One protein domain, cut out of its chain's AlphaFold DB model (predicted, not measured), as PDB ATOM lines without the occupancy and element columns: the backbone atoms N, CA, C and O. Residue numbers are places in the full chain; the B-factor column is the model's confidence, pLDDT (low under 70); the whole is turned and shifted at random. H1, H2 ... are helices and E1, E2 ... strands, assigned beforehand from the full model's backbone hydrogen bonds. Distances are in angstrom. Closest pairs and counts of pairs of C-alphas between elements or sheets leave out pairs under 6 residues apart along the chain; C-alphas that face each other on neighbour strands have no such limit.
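This is residues 83 to 155 of the 295 residues of the protein "Dickkopf-related protein 3-like" of Poecilia latipinna (sailfin molly) (UniProt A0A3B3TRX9). With little regular structure, this is a body of loops and two small hairpins, E3-E4 in the middle and E1-E2 towards one end; residues 137 to 155, holding H1, stick out. The 73 printed residues run E1 E2 E3 E4 H1, mostly strand, both two-stranded sheets antiparallel, with 20 residues in named elements. The whole is loose, radius of gyration of the C-alphas 14.2 A, spanning 46 by 24 by 23 A.

E3, residues 119 to 123, measures 12.7 A between end C-alphas; E4, residues 130 to 134, 12.6 A. E1 is residues 90 to 92, from C-alpha 90 at (3.874, -50.262, 13.380); E2 is 95 to 97. H1, residues 149 to 152, ends at C-alpha 152 (-3.959, -29.294, 37.232).

Hairpin E3 and E4 has N 122 and O 131 within hydrogen-bond range, 3.0 A. Hairpin E1 and E2 has N 92 and O 95, 2.8 A. E1 and E4 are only just apart, closest C-alphas 8.1 A. H1 is too short for any O i to N i+4 pair.

The printed part has no cut. Links E2 to E3 and E4 to H1 are long. Residues 135 to 155 have pLDDT under 70.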
ATOM      1  N   ASP A  83       9.538 -46.404  12.961       79.38
ATOM      2  CA  ASP A  83      10.698 -46.402  12.049       79.38
ATOM      3  C   ASP A  83      11.672 -47.584  12.263       79.38
ATOM      4  O   ASP A  83      12.542 -47.838  11.429       79.38
ATOM      5  N   GLU A  84      11.578 -48.286  13.395       80.94
ATOM      6  CA  GLU A  84      12.418 -49.450  13.698       80.94
ATOM      7  C   GLU A  84      11.849 -50.745  13.099       80.94
ATOM      8  O   GLU A  84      12.585 -51.727  12.950       80.94
ATOM      9  N   CYS A  85      10.567 -50.742  12.720       81.38
ATOM     10  CA  CYS A  85       9.858 -51.887  12.168       81.38
ATOM     11  C   CYS A  85      10.005 -51.970  10.640       81.38
ATOM     12  O   CYS A  85      10.004 -50.971   9.926       81.38
ATOM     13  N   CYS A  86      10.167 -53.187  10.105       82.88
ATOM     14  CA  CYS A  86      10.364 -53.390   8.666       82.88
ATOM     15  C   CYS A  86       9.029 -53.399   7.895       82.88
ATOM     16  O   CYS A  86       8.160 -54.233   8.168       82.88
ATOM     17  N   GLY A  87       8.928 -52.586   6.839       80.00
ATOM     18  CA  GLY A  87       7.761 -52.533   5.947       80.00
ATOM     19  C   GLY A  87       6.620 -51.700   6.534       80.00
ATOM     20  O   GLY A  87       6.877 -50.766   7.282       80.00
ATOM     21  N   ASP A  88       5.372 -52.064   6.238       76.62
ATOM     22  CA  ASP A  88       4.172 -51.370   6.744       76.62
ATOM     23  C   ASP A  88       3.794 -51.813   8.176       76.62
ATOM     24  O   ASP A  88       2.626 -51.959   8.523       76.62
ATOM     25  N   GLN A  89       4.798 -52.114   9.003       83.56
ATOM     26  CA  GLN A  89       4.624 -52.539  10.393       83.56
ATOM     27  C   GLN A  89       4.700 -51.335  11.326       83.56
ATOM     28  O   GLN A  89       5.576 -50.492  11.163       83.56
ATOM     29  N   MET A  90       3.840 -51.296  12.342       85.25
ATOM     30  CA  MET A  90       3.874 -50.262  13.380       85.25
ATOM     31  C   MET A  90       4.254 -50.853  14.730       85.25
ATOM     32  O   MET A  90       4.049 -52.043  14.995       85.25
ATOM     33  N   CYS A  91       4.833 -50.009  15.580       87.38
ATOM     34  CA  CYS A  91       5.262 -50.383  16.908       87.38
ATOM     35  C   CYS A  91       4.084 -50.295  17.881       87.38
ATOM     36  O   CYS A  91       3.617 -49.210  18.234       87.38
ATOM     37  N   VAL A  92       3.609 -51.454  18.332       88.56
ATOM     38  CA  VAL A  92       2.494 -51.578  19.275       88.56
ATOM     39  C   VAL A  92       2.970 -52.331  20.506       88.56
ATOM     40  O   VAL A  92       3.512 -53.426  20.398       88.56
ATOM     41  N   TRP A  93       2.812 -51.736  21.690       86.25
ATOM     42  CA  TRP A  93       3.316 -52.280  22.962       86.25
ATOM     43  C   TRP A  93       4.814 -52.621  22.943       86.25
ATOM     44  O   TRP A  93       5.283 -53.511  23.653       86.25
ATOM     45  N   GLY A  94       5.573 -51.904  22.116       85.00
ATOM     46  CA  GLY A  94       6.985 -52.168  21.906       85.00
ATOM     47  C   GLY A  94       7.268 -53.404  21.067       85.00
ATOM     48  O   GLY A  94       8.364 -53.936  21.170       85.00
ATOM     49  N   GLN A  95       6.318 -53.869  20.253       85.94
ATOM     50  CA  GLN A  95       6.519 -54.925  19.265       85.94
ATOM     51  C   GLN A  95       6.028 -54.518  17.876       85.94
ATOM     52  O   GLN A  95       5.014 -53.841  17.733       85.94
ATOM     53  N   CYS A  96       6.738 -54.954  16.835       85.69
ATOM     54  CA  CYS A  96       6.333 -54.687  15.458       85.69
ATOM     55  C   CYS A  96       5.131 -55.557  15.069       85.69
ATOM     56  O   CYS A  96       5.223 -56.788  15.058       85.69
ATOM     57  N   SER A  97       4.011 -54.920  14.726       85.00
ATOM     58  CA  SER A  97       2.780 -55.577  14.280       85.00
ATOM     59  C   SER A  97       2.381 -55.103  12.882       85.00
ATOM     60  O   SER A  97       2.479 -53.920  12.565       85.00
ATOM     61  N   LYS A  98       1.920 -56.036  12.037       81.50
ATOM     62  CA  LYS A  98       1.485 -55.768  10.648       81.50
ATOM     63  C   LYS A  98       0.039 -55.277  10.529       81.50
ATOM     64  O   LYS A  98      -0.304 -54.690   9.517       81.50
ATOM     65  N   ASN A  99      -0.795 -55.536  11.534       77.69
ATOM     66  CA  ASN A  99      -2.237 -55.250  11.504       77.69
ATOM     67  C   ASN A  99      -2.623 -54.180  12.529       77.69
ATOM     68  O   ASN A  99      -3.695 -54.247  13.118       77.69
ATOM     69  N   ALA A 100      -1.716 -53.256  12.815       76.50
ATOM     70  CA  ALA A 100      -2.001 -52.147  13.708       76.50
ATOM     71  C   ALA A 100      -2.581 -50.984  12.904       76.50
ATOM     72  O   ALA A 100      -2.194 -50.795  11.748       76.50
ATOM     73  N   THR A 101      -3.458 -50.181  13.505       81.69
ATOM     74  CA  THR A 101      -3.812 -48.865  12.957       81.69
ATOM     75  C   THR A 101      -3.268 -47.747  13.839       81.69
ATOM     76  O   THR A 101      -3.105 -47.897  15.051       81.69
ATOM     77  N   LYS A 102      -2.922 -46.609  13.223       82.69
ATOM     78  CA  LYS A 102      -2.380 -45.473  13.968       82.69
ATOM     79  C   LYS A 102      -3.435 -44.983  14.961       82.69
ATOM     80  O   LYS A 102      -4.557 -44.675  14.570       82.69
ATOM     81  N   GLY A 103      -3.043 -44.882  16.227       80.88
ATOM     82  CA  GLY A 103      -3.905 -44.369  17.285       80.88
ATOM     83  C   GLY A 103      -4.723 -45.427  18.019       80.88
ATOM     84  O   GLY A 103      -5.526 -45.048  18.864       80.88
ATOM     85  N   GLU A 104      -4.524 -46.720  17.744       85.38
ATOM     86  CA  GLU A 104      -5.063 -47.821  18.556       85.38
ATOM     87  C   GLU A 104      -4.319 -47.988  19.885       85.38
ATOM     88  O   GLU A 104      -3.169 -47.566  20.035       85.38
ATOM     89  N   ALA A 105      -4.958 -48.667  20.841       83.94
ATOM     90  CA  ALA A 105      -4.365 -48.984  22.136       83.94
ATOM     91  C   ALA A 105      -3.009 -49.701  21.979       83.94
ATOM     92  O   ALA A 105      -2.905 -50.762  21.366       83.94
ATOM     93  N   GLY A 106      -1.966 -49.116  22.564       82.75
ATOM     94  CA  GLY A 106      -0.588 -49.594  22.500       82.75
ATOM     95  C   GLY A 106       0.262 -48.999  21.385       82.75
ATOM     96  O   GLY A 106       1.474 -49.211  21.409       82.75
ATOM     97  N   SER A 107      -0.325 -48.260  20.441       87.94
ATOM     98  CA  SER A 107       0.421 -47.580  19.371       87.94
ATOM     99  C   SER A 107       1.275 -46.450  19.932       87.94
ATOM    100  O   SER A 107       0.858 -45.775  20.874       87.94
ATOM    101  N   THR A 108       2.449 -46.202  19.349       87.50
ATOM    102  CA  THR A 108       3.277 -45.053  19.747       87.50
ATOM    103  C   THR A 108       2.600 -43.723  19.396       87.50
ATOM    104  O   THR A 108       1.904 -43.610  18.388       87.50
ATOM    105  N   CYS A 109       2.772 -42.705  20.242       84.75
ATOM    106  CA  CYS A 109       2.137 -41.398  20.050       84.75
ATOM    107  C   CYS A 109       3.083 -40.252  20.424       84.75
ATOM    108  O   CYS A 109       3.892 -40.368  21.347       84.75
ATOM    109  N   GLN A 110       2.991 -39.131  19.708       82.56
ATOM    110  CA  GLN A 110       3.731 -37.908  20.044       82.56
ATOM    111  C   GLN A 110       2.798 -36.827  20.569       82.56
ATOM    112  O   GLN A 110       3.182 -36.068  21.454       82.56
ATOM    113  N   VAL A 111       1.577 -36.783  20.042       78.56
ATOM    114  CA  VAL A 111       0.558 -35.797  20.387       78.56
ATOM    115  C   VAL A 111      -0.693 -36.503  20.900       78.56
ATOM    116  O   VAL A 111      -0.964 -37.645  20.542       78.56
ATOM    117  N   GLN A 112      -1.487 -35.829  21.736       74.25
ATOM    118  CA  GLN A 112      -2.769 -36.375  22.208       74.25
ATOM    119  C   GLN A 112      -3.715 -36.718  21.043       74.25
ATOM    120  O   GLN A 112      -4.357 -37.760  21.068       74.25
ATOM    121  N   ASN A 113      -3.707 -35.900  19.988       76.44
ATOM    122  CA  ASN A 113      -4.513 -36.085  18.778       76.44
ATOM    123  C   ASN A 113      -4.023 -37.225  17.864       76.44
ATOM    124  O   ASN A 113      -4.657 -37.486  16.845       76.44
ATOM    125  N   ASP A 114      -2.900 -37.885  18.177       82.19
ATOM    126  CA  ASP A 114      -2.487 -39.094  17.448       82.19
ATOM    127  C   ASP A 114      -3.337 -40.318  17.831       82.19
ATOM    128  O   ASP A 114      -3.339 -41.303  17.094       82.19
ATOM    129  N   CYS A 115      -4.029 -40.270  18.974       83.12
ATOM    130  CA  CYS A 115      -4.852 -41.356  19.498       83.12
ATOM    131  C   CYS A 115      -6.346 -41.120  19.216       83.12
ATOM    132  O   CYS A 115      -6.781 -39.985  19.026       83.12
ATOM    133  N   GLN A 116      -7.147 -42.191  19.215       82.12
ATOM    134  CA  GLN A 116      -8.613 -42.080  19.133       82.12
ATOM    135  C   GLN A 116      -9.211 -41.292  20.318       82.12
ATOM    136  O   GLN A 116      -8.591 -41.254  21.382       82.12
ATOM    137  N   PRO A 117     -10.420 -40.705  20.184       74.94
ATOM    138  CA  PRO A 117     -11.046 -39.896  21.239       74.94
ATOM    139  C   PRO A 117     -11.245 -40.634  22.571       74.94
ATOM    140  O   PRO A 117     -11.245 -39.997  23.624       74.94
ATOM    141  N   ASP A 118     -11.344 -41.964  22.553       75.06
ATOM    142  CA  ASP A 118     -11.484 -42.806  23.752       75.06
ATOM    143  C   ASP A 118     -10.134 -43.177  24.399       75.06
ATOM    144  O   ASP A 118     -10.071 -43.794  25.465       75.06
ATOM    145  N   LEU A 119      -9.032 -42.784  23.760       79.94
ATOM    146  CA  LEU A 119      -7.658 -43.076  24.144       79.94
ATOM    147  C   LEU A 119      -6.910 -41.770  24.458       79.94
ATOM    148  O   LEU A 119      -7.354 -40.661  24.168       79.94
ATOM    149  N   CYS A 120      -5.755 -41.898  25.096       80.94
ATOM    150  CA  CYS A 120      -4.913 -40.779  25.515       80.94
ATOM    151  C   CYS A 120      -3.446 -41.134  25.310       80.94
ATOM    152  O   CYS A 120      -3.027 -42.273  25.528       80.94
ATOM    153  N   CYS A 121      -2.647 -40.147  24.916       83.56
ATOM    154  CA  CYS A 121      -1.224 -40.350  24.707       83.56
ATOM    155  C   CYS A 121      -0.477 -40.237  26.042       83.56
ATOM    156  O   CYS A 121      -0.314 -39.129  26.574       83.56
ATOM    157  N   ALA A 122      -0.025 -41.368  26.591       82.12
ATOM    158  CA  ALA A 122       0.643 -41.411  27.888       82.12
ATOM    159  C   ALA A 122       1.900 -42.291  27.909       82.12
ATOM    160  O   ALA A 122       2.002 -43.289  27.199       82.12
ATOM    161  N   ILE A 123       2.875 -41.925  28.744       79.31
ATOM    162  CA  ILE A 123       4.099 -42.714  28.943       79.31
ATOM    163  C   ILE A 123       3.761 -43.994  29.707       79.31
ATOM    164  O   ILE A 123       3.372 -43.956  30.875       79.31
ATOM    165  N   HIS A 124       3.966 -45.144  29.066       79.50
ATOM    166  CA  HIS A 124       3.698 -46.430  29.697       79.50
ATOM    167  C   HIS A 124       4.854 -46.849  30.614       79.50
ATOM    168  O   HIS A 124       6.012 -46.895  30.195       79.50
ATOM    169  N   LYS A 125       4.545 -47.210  31.866       72.31
ATOM    170  CA  LYS A 125       5.549 -47.482  32.918       72.31
ATOM    171  C   LYS A 125       6.552 -48.582  32.554       72.31
ATOM    172  O   LYS A 125       7.712 -48.479  32.929       72.31
ATOM    173  N   ALA A 126       6.119 -49.613  31.825       74.56
ATOM    174  CA  ALA A 126       6.988 -50.729  31.435       74.56
ATOM    175  C   ALA A 126       7.829 -50.447  30.178       74.56
ATOM    176  O   ALA A 126       8.863 -51.072  29.981       74.56
ATOM    177  N   LEU A 127       7.369 -49.529  29.325       77.31
ATOM    178  CA  LEU A 127       7.963 -49.271  28.013       77.31
ATOM    179  C   LEU A 127       8.828 -48.005  28.015       77.31
ATOM    180  O   LEU A 127       9.719 -47.877  27.186       77.31
ATOM    181  N   LEU A 128       8.610 -47.090  28.969       81.62
ATOM    182  CA  LEU A 128       9.330 -45.816  29.125       81.62
ATOM    183  C   LEU A 128       9.168 -44.840  27.944       81.62
ATOM    184  O   LEU A 128       9.790 -43.779  27.933       81.62
ATOM    185  N   PHE A 129       8.301 -45.158  26.982       81.31
ATOM    186  CA  PHE A 129       7.940 -44.306  25.854       81.31
ATOM    187  C   PHE A 129       6.416 -44.088  25.793       81.31
ATOM    188  O   PHE A 129       5.652 -44.846  26.407       81.31
ATOM    189  N   PRO A 130       5.963 -43.017  25.118       82.56
ATOM    190  CA  PRO A 130       4.550 -42.682  25.015       82.56
ATOM    191  C   PRO A 130       3.783 -43.588  24.053       82.56
ATOM    192  O   PRO A 130       4.191 -43.792  22.909       82.56
ATOM    193  N   VAL A 131       2.645 -44.093  24.525       87.56
ATOM    194  CA  VAL A 131       1.706 -44.911  23.754       87.56
ATOM    195  C   VAL A 131       0.265 -44.481  24.008       87.56
ATOM    196  O   VAL A 131      -0.064 -43.935  25.066       87.56
ATOM    197  N   CYS A 132      -0.613 -44.756  23.048       86.12
ATOM    198  CA  CYS A 132      -2.049 -44.596  23.217       86.12
ATOM    199  C   CYS A 132      -2.549 -45.606  24.251       86.12
ATOM    200  O   CYS A 132      -2.508 -46.814  24.030       86.12
ATOM    201  N   SER A 133      -2.993 -45.118  25.400       79.75
ATOM    202  CA  SER A 133      -3.550 -45.934  26.477       79.75
ATOM    203  C   SER A 133      -5.057 -45.721  26.557       79.75
ATOM    204  O   SER A 133      -5.554 -44.651  26.203       79.75
ATOM    205  N   VAL A 134      -5.784 -46.746  27.005       78.06
ATOM    206  CA  VAL A 134      -7.229 -46.640  27.234       78.06
ATOM    207  C   VAL A 134      -7.481 -45.696  28.401       78.06
ATOM    208  O   VAL A 134      -6.791 -45.781  29.420       78.06
ATOM    209  N   LYS A 135      -8.441 -44.777  28.248       66.75
ATOM    210  CA  LYS A 135      -8.892 -43.944  29.364       66.75
ATOM    211  C   LYS A 135      -9.518 -44.858  30.423       66.75
ATOM    212  O   LYS A 135     -10.437 -45.605  30.087       66.75
ATOM    213  N   PRO A 136      -9.036 -44.843  31.677       58.16
ATOM    214  CA  PRO A 136      -9.639 -45.654  32.724       58.16
ATOM    215  C   PRO A 136     -11.104 -45.239  32.915       58.16
ATOM    216  O   PRO A 136     -11.419 -44.049  33.013       58.16
ATOM    217  N   ILE A 137     -11.992 -46.233  32.930       57.91
ATOM    218  CA  ILE A 137     -13.421 -46.067  33.222       57.91
ATOM    219  C   ILE A 137     -13.577 -45.926  34.744       57.91
ATOM    220  O   ILE A 137     -12.747 -46.434  35.499       57.91
ATOM    221  N   GLU A 138     -14.654 -45.272  35.179       45.44
ATOM    222  CA  GLU A 138     -15.092 -44.886  36.539       45.44
ATOM    223  C   GLU A 138     -15.006 -45.946  37.675       45.44
ATOM    224  O   GLU A 138     -15.464 -45.714  38.790       45.44
ATOM    225  N   ARG A 139     -14.428 -47.130  37.438       43.62
ATOM    226  CA  ARG A 139     -14.232 -48.212  38.422       43.62
ATOM    227  C   ARG A 139     -12.818 -48.807  38.449       43.62
ATOM    228  O   ARG A 139     -12.562 -49.711  39.243       43.62
ATOM    229  N   GLU A 140     -11.897 -48.316  37.624       49.00
ATOM    230  CA  GLU A 140     -10.465 -48.608  37.750       49.00
ATOM    231  C   GLU A 140      -9.771 -47.506  38.559       49.00
ATOM    232  O   GLU A 140     -10.316 -46.418  38.717       49.00
ATOM    233  N   ARG A 141      -8.581 -47.780  39.123       47.88
ATOM    234  CA  ARG A 141      -7.809 -46.796  39.912       47.88
ATOM    235  C   ARG A 141      -7.327 -45.652  39.018       47.88
ATOM    236  O   ARG A 141      -6.172 -45.613  38.596       47.88
ATOM    237  N   CYS A 142      -8.235 -44.739  38.742       53.75
ATOM    238  CA  CYS A 142      -7.984 -43.429  38.206       53.75
ATOM    239  C   CYS A 142      -6.974 -42.691  39.085       53.75
ATOM    240  O   CYS A 142      -7.031 -42.769  40.314       53.75
ATOM    241  N   PHE A 143      -6.028 -41.993  38.458       53.91
ATOM    242  CA  PHE A 143      -5.147 -41.094  39.191       53.91
ATOM    243  C   PHE A 143      -5.974 -39.858  39.545       53.91
ATOM    244  O   PHE A 143      -6.133 -38.951  38.734       53.91
ATOM    245  N   ASP A 144      -6.592 -39.894  40.722       51.59
ATOM    246  CA  ASP A 144      -7.417 -38.810  41.229       51.59
ATOM    247  C   ASP A 144      -6.489 -37.676  41.677       51.59
ATOM    248  O   ASP A 144      -5.823 -37.753  42.712       51.59
ATOM    249  N   ILE A 145      -6.358 -36.638  40.849       53.25
ATOM    250  CA  ILE A 145      -5.498 -35.477  41.138       53.25
ATOM    251  C   ILE A 145      -6.264 -34.471  42.013       53.25
ATOM    252  O   ILE A 145      -6.140 -33.254  41.893       53.25
ATOM    253  N   SER A 146      -7.061 -34.988  42.939       50.03
ATOM    254  CA  SER A 146      -7.859 -34.212  43.881       50.03
ATOM    255  C   SER A 146      -7.011 -33.504  44.952       50.03
ATOM    256  O   SER A 146      -7.538 -32.675  45.683       50.03
ATOM    257  N   ASN A 147      -5.688 -33.735  45.011       48.50
ATOM    258  CA  ASN A 147      -4.805 -33.147  46.032       48.50
ATOM    259  C   ASN A 147      -3.629 -32.304  45.506       48.50
ATOM    260  O   ASN A 147      -2.798 -31.873  46.306       48.50
ATOM    261  N   ASN A 148      -3.512 -32.049  44.198       51.72
ATOM    262  CA  ASN A 148      -2.407 -31.232  43.686       51.72
ATOM    263  C   ASN A 148      -2.860 -30.298  42.557       51.72
ATOM    264  O   ASN A 148      -2.641 -30.541  41.372       51.72
ATOM    265  N   LEU A 149      -3.473 -29.182  42.959       55.53
ATOM    266  CA  LEU A 149      -3.892 -28.073  42.094       55.53
ATOM    267  C   LEU A 149      -2.756 -27.570  41.176       55.53
ATOM    268  O   LEU A 149      -2.998 -27.068  40.081       55.53
ATOM    269  N   MET A 150      -1.500 -27.756  41.594       49.38
ATOM    270  CA  MET A 150      -0.326 -27.375  40.812       49.38
ATOM    271  C   MET A 150      -0.044 -28.319  39.630       49.38
ATOM    272  O   MET A 150       0.582 -27.914  38.653       49.38
ATOM    273  N   GLU A 151      -0.534 -29.561  39.685       50.34
ATOM    274  CA  GLU A 151      -0.497 -30.493  38.558       50.34
ATOM    275  C   GLU A 151      -1.615 -30.134  37.567       50.34
ATOM    276  O   GLU A 151      -1.312 -29.997  36.389       50.34
ATOM    277  N   LEU A 152      -2.831 -29.814  38.034       49.75
ATOM    278  CA  LEU A 152      -3.959 -29.294  37.232       49.75
ATOM    279  C   LEU A 152      -3.598 -28.074  36.369       49.75
ATOM    280  O   LEU A 152      -3.932 -28.023  35.189       49.75
ATOM    281  N   LEU A 153      -2.842 -27.120  36.917       47.72
ATOM    282  CA  LEU A 153      -2.384 -25.937  36.173       47.72
ATOM    283  C   LEU A 153      -1.301 -26.253  35.123       47.72
ATOM    284  O   LEU A 153      -1.096 -25.476  34.193       47.72
ATOM    285  N   SER A 154      -0.635 -27.410  35.218       50.09
ATOM    286  CA  SER A 154       0.250 -27.913  34.155       50.09
ATOM    287  C   SER A 154      -0.515 -28.592  33.009       50.09
ATOM    288  O   SER A 154       0.078 -28.916  31.980       50.09
ATOM    289  N   TRP A 155      -1.824 -28.830  33.166       53.91
ATOM    290  CA  TRP A 155      -2.617 -29.596  32.202       53.91
ATOM    291  C   TRP A 155      -3.148 -28.783  31.033       53.91
ATOM    292  O   TRP A 155      -3.383 -29.387  29.984       53.91
TER     293      TRP A 155